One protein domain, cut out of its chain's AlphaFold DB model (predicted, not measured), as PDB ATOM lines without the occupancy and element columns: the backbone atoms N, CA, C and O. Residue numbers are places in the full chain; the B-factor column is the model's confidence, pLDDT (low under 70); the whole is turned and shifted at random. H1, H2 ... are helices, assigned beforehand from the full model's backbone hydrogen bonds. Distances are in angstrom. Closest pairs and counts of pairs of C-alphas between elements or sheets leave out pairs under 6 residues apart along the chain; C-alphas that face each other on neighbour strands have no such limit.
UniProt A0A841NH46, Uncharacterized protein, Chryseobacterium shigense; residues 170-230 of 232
ATOM      1  N   ASN A 170     -12.690  -8.289 149.133       63.25
ATOM      2  CA  ASN A 170     -12.306  -9.502 148.420       63.25
ATOM      3  C   ASN A 170     -13.500 -10.309 147.895       63.25
ATOM      4  O   ASN A 170     -13.375 -10.953 146.856       63.25
ATOM      5  N   ASP A 171     -14.645 -10.260 148.574       68.69
ATOM      6  CA  ASP A 171     -15.834 -11.028 148.207       68.69
ATOM      7  C   ASP A 171     -16.390 -10.575 146.857       68.69
ATOM      8  O   ASP A 171     -16.737 -11.412 146.034       68.69
ATOM      9  N   PHE A 172     -16.344  -9.272 146.562       73.50
ATOM     10  CA  PHE A 172     -16.778  -8.754 145.264       73.50
ATOM     11  C   PHE A 172     -15.922  -9.264 144.099       73.50
ATOM     12  O   PHE A 172     -16.454  -9.622 143.050       73.50
ATOM     13  N   ILE A 173     -14.598  -9.309 144.271       77.75
ATOM     14  CA  ILE A 173     -13.685  -9.808 143.234       77.75
ATOM     15  C   ILE A 173     -13.892 -11.313 143.045       77.75
ATOM     16  O   ILE A 173     -14.001 -11.772 141.912       77.75
ATOM     17  N   ILE A 174     -13.991 -12.068 144.143       79.50
ATOM     18  CA  ILE A 174     -14.223 -13.518 144.112       79.50
ATOM     19  C   ILE A 174     -15.549 -13.838 143.416       79.50
ATOM     20  O   ILE A 174     -15.567 -14.698 142.542       79.50
ATOM     21  N   ASP A 175     -16.629 -13.127 143.740       78.44
ATOM     22  CA  ASP A 175     -17.946 -13.364 143.140       78.44
ATOM     23  C   ASP A 175     -17.946 -13.121 141.628       78.44
ATOM     24  O   ASP A 175     -18.519 -13.907 140.876       78.44
ATOM     25  N   ASN A 176     -17.259 -12.073 141.162       80.62
ATOM     26  CA  ASN A 176     -17.144 -11.796 139.728       80.62
ATOM     27  C   ASN A 176     -16.274 -12.826 138.996       80.62
ATOM     28  O   ASN A 176     -16.574 -13.165 137.852       80.62
ATOM     29  N   LEU A 177     -15.212 -13.321 139.635       85.31
ATOM     30  CA  LEU A 177     -14.366 -14.368 139.063       85.31
ATOM     31  C   LEU A 177     -15.098 -15.707 138.986       85.31
ATOM     32  O   LEU A 177     -15.019 -16.371 137.958       85.31
ATOM     33  N   LEU A 178     -15.833 -16.077 140.041       83.44
ATOM     34  CA  LEU A 178     -16.639 -17.295 140.056       83.44
ATOM     35  C   LEU A 178     -17.750 -17.234 139.013       83.44
ATOM     36  O   LEU A 178     -17.894 -18.195 138.288       83.44
ATOM     37  N   ALA A 179     -18.460 -16.112 138.866       80.38
ATOM     38  CA  ALA A 179     -19.532 -15.968 137.872       80.38
ATOM     39  C   ALA A 179     -19.066 -16.030 136.402       80.38
ATOM     40  O   ALA A 179     -19.893 -16.055 135.493       80.38
ATOM     41  N   ASN A 180     -17.755 -15.983 136.162       84.38
ATOM     42  CA  ASN A 180     -17.144 -16.094 134.841       84.38
ATOM     43  C   ASN A 180     -16.079 -17.205 134.839       84.38
ATOM     44  O   ASN A 180     -15.075 -17.099 134.132       84.38
ATOM     45  N   GLY A 181     -16.266 -18.237 135.669       83.69
ATOM     46  CA  GLY A 181     -15.221 -19.185 136.046       83.69
ATOM     47  C   GLY A 181     -14.594 -19.952 134.882       83.69
ATOM     48  O   GLY A 181     -13.414 -20.301 134.961       83.69
ATOM     49  N   ASP A 182     -15.351 -20.142 133.801       85.38
ATOM     50  CA  ASP A 182     -14.932 -20.826 132.571       85.38
ATOM     51  C   ASP A 182     -13.974 -20.007 131.686       85.38
ATOM     52  O   ASP A 182     -13.342 -20.557 130.783       85.38
ATOM     53  N   LEU A 183     -13.858 -18.693 131.901       87.62
ATOM     54  CA  LEU A 183     -12.964 -17.853 131.103       87.62
ATOM     55  C   LEU A 183     -11.504 -18.055 131.521       87.62
ATOM     56  O   LEU A 183     -11.178 -18.104 132.706       87.62
ATOM     57  N   GLU A 184     -10.601 -18.099 130.542       88.56
ATOM     58  CA  GLU A 184      -9.159 -18.130 130.793       88.56
ATOM     59  C   GLU A 184      -8.584 -16.718 130.940       88.56
ATOM     60  O   GLU A 184      -8.818 -15.820 130.122       88.56
ATOM     61  N   PHE A 185      -7.759 -16.527 131.968       84.12
ATOM     62  CA  PHE A 185      -7.046 -15.279 132.178       84.12
ATOM     63  C   PHE A 185      -5.827 -15.182 131.257       84.12
ATOM     64  O   PHE A 185      -4.757 -15.743 131.514       84.12
ATOM     65  N   ASN A 186      -5.972 -14.389 130.197       75.12
ATOM     66  CA  ASN A 186      -4.913 -14.093 129.226       75.12
ATOM     67  C   ASN A 186      -4.241 -12.729 129.458       75.12
ATOM     68  O   ASN A 186      -3.679 -12.128 128.542       75.12
ATOM     69  N   GLY A 187      -4.299 -12.223 130.691       68.12
ATOM     70  CA  GLY A 187      -3.734 -10.927 131.048       68.12
ATOM     71  C   GLY A 187      -2.202 -10.857 130.962       68.12
ATOM     72  O   GLY A 187      -1.475 -11.847 130.823       68.12
ATOM     73  N   SER A 188      -1.686  -9.638 131.105       64.88
ATOM     74  CA  SER A 188      -0.246  -9.349 131.182       64.88
ATOM     75  C   SER A 188       0.414  -9.834 132.480       64.88
ATOM     76  O   SER A 188       1.631  -9.746 132.612       64.88
ATOM     77  N   MET A 189      -0.366 -10.354 133.432       69.44
ATOM     78  CA  MET A 189       0.134 -10.891 134.693       69.44
ATOM     79  C   MET A 189       0.568 -12.346 134.541       69.44
ATOM     80  O   MET A 189      -0.267 -13.243 134.448       69.44
ATOM     81  N   ASP A 190       1.878 -12.580 134.578       69.56
ATOM     82  CA  ASP A 190       2.443 -13.919 134.396       69.56
ATOM     83  C   ASP A 190       2.046 -14.902 135.513       69.56
ATOM     84  O   ASP A 190       1.975 -16.101 135.265       69.56
ATOM     85  N   ILE A 191       1.735 -14.413 136.722       75.50
ATOM     86  CA  ILE A 191       1.460 -15.260 137.899       75.50
ATOM     87  C   ILE A 191       0.225 -16.160 137.747       75.50
ATOM     88  O   ILE A 191       0.217 -17.258 138.297       75.50
ATOM     89  N   TYR A 192      -0.785 -15.721 136.990       80.75
ATOM     90  CA  TYR A 192      -2.035 -16.459 136.757       80.75
ATOM     91  C   TYR A 192      -2.369 -16.592 135.268       80.75
ATOM     92  O   TYR A 192      -3.505 -16.886 134.905       80.75
ATOM     93  N   ARG A 193      -1.395 -16.366 134.378       84.00
ATOM     94  CA  ARG A 193      -1.615 -16.534 132.939       84.00
ATOM     95  C   ARG A 193      -1.999 -17.984 132.636       84.00
ATOM     96  O   ARG A 193      -1.288 -18.904 133.037       84.00
ATOM     97  N   GLY A 194      -3.089 -18.159 131.892       83.81
ATOM     98  CA  GLY A 194      -3.605 -19.469 131.490       83.81
ATOM     99  C   GLY A 194      -4.400 -20.200 132.574       83.81
ATOM    100  O   GLY A 194      -4.830 -21.319 132.329       83.81
ATOM    101  N   TYR A 195      -4.600 -19.590 133.747       87.88
ATOM    102  CA  TYR A 195      -5.541 -20.097 134.745       87.88
ATOM    103  C   TYR A 195      -6.962 -19.680 134.370       87.88
ATOM    104  O   TYR A 195      -7.167 -18.581 133.841       87.88
ATOM    105  N   SER A 196      -7.948 -20.510 134.697       90.06
ATOM    106  CA  SER A 196      -9.348 -20.095 134.621       90.06
ATOM    107  C   SER A 196      -9.684 -19.098 135.735       90.06
ATOM    108  O   SER A 196      -9.040 -19.076 136.791       90.06
ATOM    109  N   LEU A 197     -10.708 -18.261 135.542       87.44
ATOM    110  CA  LEU A 197     -11.118 -17.305 136.577       87.44
ATOM    111  C   LEU A 197     -11.560 -18.012 137.867       87.44
ATOM    112  O   LEU A 197     -11.325 -17.485 138.954       87.44
ATOM    113  N   LYS A 198     -12.090 -19.238 137.770       85.56
ATOM    114  CA  LYS A 198     -12.387 -20.086 138.932       85.56
ATOM    115  C   LYS A 198     -11.124 -20.488 139.694       85.56
ATOM    116  O   LYS A 198     -11.074 -20.339 140.912       85.56
ATOM    117  N   GLU A 199     -10.085 -20.943 138.994       86.62
ATOM    118  CA  GLU A 199      -8.817 -21.310 139.637       86.62
ATOM    119  C   GLU A 199      -8.140 -20.094 140.287       86.62
ATOM    120  O   GLU A 199      -7.516 -20.206 141.345       86.62
ATOM    121  N   ILE A 200      -8.284 -18.912 139.681       85.62
ATOM    122  CA  ILE A 200      -7.823 -17.657 140.280       85.62
ATOM    123  C   ILE A 200      -8.630 -17.342 141.538       85.62
ATOM    124  O   ILE A 200      -8.016 -17.020 142.556       85.62
ATOM    125  N   ALA A 201      -9.964 -17.462 141.497       83.50
ATOM    126  CA  ALA A 201     -10.849 -17.245 142.644       83.50
ATOM    127  C   ALA A 201     -10.455 -18.116 143.848       83.50
ATOM    128  O   ALA A 201     -10.433 -17.629 144.982       83.50
ATOM    129  N   ASP A 202     -10.074 -19.370 143.594       80.19
ATOM    130  CA  ASP A 202      -9.588 -20.295 144.617       80.19
ATOM    131  C   ASP A 202      -8.277 -19.834 145.256       80.19
ATOM    132  O   ASP A 202      -8.123 -19.924 146.472       80.19
ATOM    133  N   LYS A 203      -7.354 -19.269 144.470       79.44
ATOM    134  CA  LYS A 203      -6.049 -18.790 144.957       79.44
ATOM    135  C   LYS A 203      -6.122 -17.466 145.708       79.44
ATOM    136  O   LYS A 203      -5.481 -17.298 146.741       79.44
ATOM    137  N   ILE A 204      -6.922 -16.509 145.233       77.38
ATOM    138  CA  ILE A 204      -7.017 -15.191 145.888       77.38
ATOM    139  C   ILE A 204      -7.718 -15.242 147.251       77.38
ATOM    140  O   ILE A 204      -7.672 -14.277 148.021       77.38
ATOM    141  N   LYS A 205      -8.366 -16.370 147.546       64.50
ATOM    142  CA  LYS A 205      -9.111 -16.626 148.772       64.50
ATOM    143  C   LYS A 205      -8.223 -16.681 150.016       64.50
ATOM    144  O   LYS A 205      -8.710 -16.306 151.087       64.50
ATOM    145  N   ASP A 206      -6.959 -17.068 149.857       66.50
ATOM    146  CA  ASP A 206      -5.992 -17.249 150.946       66.50
ATOM    147  C   ASP A 206      -5.341 -15.931 151.410       66.50
ATOM    148  O   ASP A 206      -4.656 -15.907 152.431       66.50
ATOM    149  N   ASN A 207      -5.608 -14.812 150.715       65.19
ATOM    150  CA  ASN A 207      -5.069 -13.475 151.025       65.19
ATOM    151  C   ASN A 207      -3.533 -13.426 151.162       65.19
ATOM    152  O   ASN A 207      -2.994 -12.597 151.899       65.19
ATOM    153  N   ASP A 208      -2.828 -14.281 150.425       74.81
ATOM    154  CA  ASP A 208      -1.370 -14.280 150.376       74.81
ATOM    155  C   ASP A 208      -0.800 -13.087 149.572       74.81
ATOM    156  O   ASP A 208      -1.523 -12.244 149.023       74.81
ATOM    157  N   GLU A 209       0.531 -12.969 149.527       77.75
ATOM    158  CA  GLU A 209       1.203 -11.883 148.796       77.75
ATOM    159  C   GLU A 209       0.852 -11.874 147.299       77.75
ATOM    160  O   GLU A 209       0.708 -10.798 146.710       77.75
ATOM    161  N   GLN A 210       0.656 -13.046 146.688       78.31
ATOM    162  CA  GLN A 210       0.322 -13.168 145.266       78.31
ATOM    163  C   GLN A 210      -1.114 -12.714 144.998       78.31
ATOM    164  O   GLN A 210      -1.369 -11.985 144.037       78.31
ATOM    165  N   ALA A 211      -2.046 -13.066 145.883       77.81
ATOM    166  CA  ALA A 211      -3.424 -12.610 145.854       77.81
ATOM    167  C   ALA A 211      -3.516 -11.082 145.941       77.81
ATOM    168  O   ALA A 211      -4.278 -10.461 145.199       77.81
ATOM    169  N   ASN A 212      -2.726 -10.458 146.814       77.38
ATOM    170  CA  ASN A 212      -2.719  -9.004 146.959       77.38
ATOM    171  C   ASN A 212      -2.076  -8.305 145.753       77.38
ATOM    172  O   ASN A 212      -2.630  -7.318 145.266       77.38
ATOM    173  N   ALA A 213      -0.975  -8.842 145.220       79.75
ATOM    174  CA  ALA A 213      -0.359  -8.335 143.995       79.75
ATOM    175  C   ALA A 213      -1.331  -8.393 142.805       79.75
ATOM    176  O   ALA A 213      -1.465  -7.417 142.064       79.75
ATOM    177  N   PHE A 214      -2.069  -9.498 142.672       83.19
ATOM    178  CA  PHE A 214      -3.099  -9.645 141.649       83.19
ATOM    179  C   PHE A 214      -4.200  -8.591 141.775       83.19
ATOM    180  O   PHE A 214      -4.523  -7.932 140.791       83.19
ATOM    181  N   LYS A 215      -4.737  -8.371 142.983       78.81
ATOM    182  CA  LYS A 215      -5.791  -7.369 143.229       78.81
ATOM    183  C   LYS A 215      -5.333  -5.952 142.890       78.81
ATOM    184  O   LYS A 215      -6.062  -5.229 142.217       78.81
ATOM    185  N   ILE A 216      -4.127  -5.568 143.317       80.88
ATOM    186  CA  ILE A 216      -3.538  -4.261 142.983       80.88
ATOM    187  C   ILE A 216      -3.469  -4.106 141.466       80.88
ATOM    188  O   ILE A 216      -3.902  -3.093 140.921       80.88
ATOM    189  N   LYS A 217      -2.994  -5.138 140.769       78.38
ATOM    190  CA  LYS A 217      -2.849  -5.077 139.322       78.38
ATOM    191  C   LYS A 217      -4.188  -5.052 138.583       78.38
ATOM    192  O   LYS A 217      -4.294  -4.397 137.552       78.38
ATOM    193  N   LEU A 218      -5.215  -5.710 139.114       81.12
ATOM    194  CA  LEU A 218      -6.582  -5.649 138.590       81.12
ATOM    195  C   LEU A 218      -7.134  -4.217 138.662       81.12
ATOM    196  O   LEU A 218      -7.728  -3.737 137.700       81.12
ATOM    197  N   ILE A 219      -6.855  -3.507 139.761       78.69
ATOM    198  CA  ILE A 219      -7.191  -2.085 139.915       78.69
ATOM    199  C   ILE A 219      -6.398  -1.226 138.920       78.69
ATOM    200  O   ILE A 219      -6.981  -0.367 138.268       78.69
ATOM    201  N   GLU A 220      -5.092  -1.461 138.762       76.62
ATOM    202  CA  GLU A 220      -4.272  -0.740 137.775       76.62
ATOM    203  C   GLU A 220      -4.796  -0.918 136.344       76.62
ATOM    204  O   GLU A 220      -4.874   0.060 135.603       76.62
ATOM    205  N   LEU A 221      -5.177  -2.143 135.962       75.31
ATOM    206  CA  LEU A 221      -5.756  -2.439 134.648       75.31
ATOM    207  C   LEU A 221      -7.114  -1.753 134.466       75.31
ATOM    208  O   LEU A 221      -7.343  -1.140 133.430       75.31
ATOM    209  N   ALA A 222      -7.982  -1.790 135.480       76.88
ATOM    210  CA  ALA A 222      -9.263  -1.089 135.437       76.88
ATOM    211  C   ALA A 222      -9.085   0.434 135.296       76.88
ATOM    212  O   ALA A 222      -9.820   1.074 134.551       76.88
ATOM    213  N   ILE A 223      -8.096   1.026 135.977       73.00
ATOM    214  CA  ILE A 223      -7.774   2.455 135.843       73.00
ATOM    215  C   ILE A 223      -7.228   2.768 134.447       73.00
ATOM    216  O   ILE A 223      -7.626   3.777 133.870       73.00
ATOM    217  N   ALA A 224      -6.330   1.935 133.912       73.50
ATOM    218  CA  ALA A 224      -5.795   2.110 132.564       73.50
ATOM    219  C   ALA A 224      -6.926   2.114 131.526       73.50
ATOM    220  O   ALA A 224      -7.033   3.066 130.758       73.50
ATOM    221  N   GLU A 225      -7.834   1.140 131.604       74.44
ATOM    222  CA  GLU A 225      -9.014   1.062 130.739       74.44
ATOM    223  C   GLU A 225      -9.908   2.305 130.885       74.44
ATOM    224  O   GLU A 225     -10.316   2.899 129.897       74.44
ATOM    225  N   LEU A 226     -10.171   2.777 132.111       70.75
ATOM    226  CA  LEU A 226     -10.961   3.998 132.346       70.75
ATOM    227  C   LEU A 226     -10.317   5.269 131.772       70.75
ATOM    228  O   LEU A 226     -11.030   6.212 131.421       70.75
ATOM    229  N   ILE A 227      -8.985   5.327 131.714       74.94
ATOM    230  CA  ILE A 227      -8.248   6.433 131.092       74.94
ATOM    231  C   ILE A 227      -8.331   6.329 129.568       74.94
ATOM    232  O   ILE A 227      -8.551   7.349 128.918       74.94
ATOM    233  N   GLU A 228      -8.188   5.124 129.016       69.50
ATOM    234  CA  GLU A 228      -8.273   4.855 127.575       69.50
ATOM    235  C   GLU A 228      -9.705   4.980 127.028       69.50
ATOM    236  O   GLU A 228      -9.889   5.388 125.886       69.50
ATOM    237  N   LEU A 229     -10.728   4.764 127.861       58.72
ATOM    238  CA  LEU A 229     -12.143   4.994 127.539       58.72
ATOM    239  C   LEU A 229     -12.493   6.476 127.298       58.72
ATOM    240  O   LEU A 229     -13.619   6.786 126.900       58.72
ATOM    241  N   LYS A 230     -11.556   7.411 127.501       45.97
ATOM    242  CA  LYS A 230     -11.684   8.786 127.003       45.97
ATOM    243  C   LYS A 230     -11.304   8.843 125.524       45.97
ATOM    244  O   LYS A 230     -10.224   9.322 125.219       45.97
TER     245      LYS A 230
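This is residues 170 to 230 of the 232 residues of an uncharacterized protein of Chryseobacterium shigense (UniProt A0A841NH46). Two short helices, H1 and H2, lie side by side as a helical hairpin joined by a wide loop, and a much longer helix, H3, turns off at a corner from the end of H2. The far end of H3 sticks out as an arm with residues 222 to 230. The 61 printed residues hold three named helices, in the order H1, H2, H3, and no named strand; the class is all helix. The whole is compact, with a radius of gyration of the C-alphas of 11.5 A and spans of 34 by 24 by 23 A.

H1, residues 170 to 178, touches H2, residues 197 to 204, and the two form a hairpin at a shallow tilt of 26 degrees, opposite ways. Their closest C-alphas, those of Leu 177 and Leu 197, are 5.0 A apart. H2 and H3, residues 209 to 228, touch only at the corner by their link, with residues 210 to 212 of H3 alone. Their closest C-alphas, those of Ile 204 and Ala 211, are 4.4 A apart. H2 and H3 run opposite ways at a steep tilt of 53 degrees. H1 and H3 are near each other, with 5 pairs of C-alphas within 10 A. In H1, H2 and H3 every O i to N i+4 pair is within hydrogen-bond range.

H1 begins at C-alpha 170 (-12.306, -9.502, 148.420) and is 12.2 A long from first to last C-alpha. H2 begins at C-alpha 197 (-11.118, -17.305, 136.577) and is 10.4 A long. H3 is 28.6 A long and ends at C-alpha 228 (-8.273, 4.855, 127.575).

The C-alphas farthest apart, those of Asp 206 and Lys 230, are 35.8 A apart. The printed part has no cut. The link from H1 to H2, 18 residues, is long; that from H2 to H3, 4 residues, is tight. Mean pLDDT of the printed part is 77.2, and it is under 70 at residues 170 to 171, 187 to 190, 205 to 207 and 228 to 230.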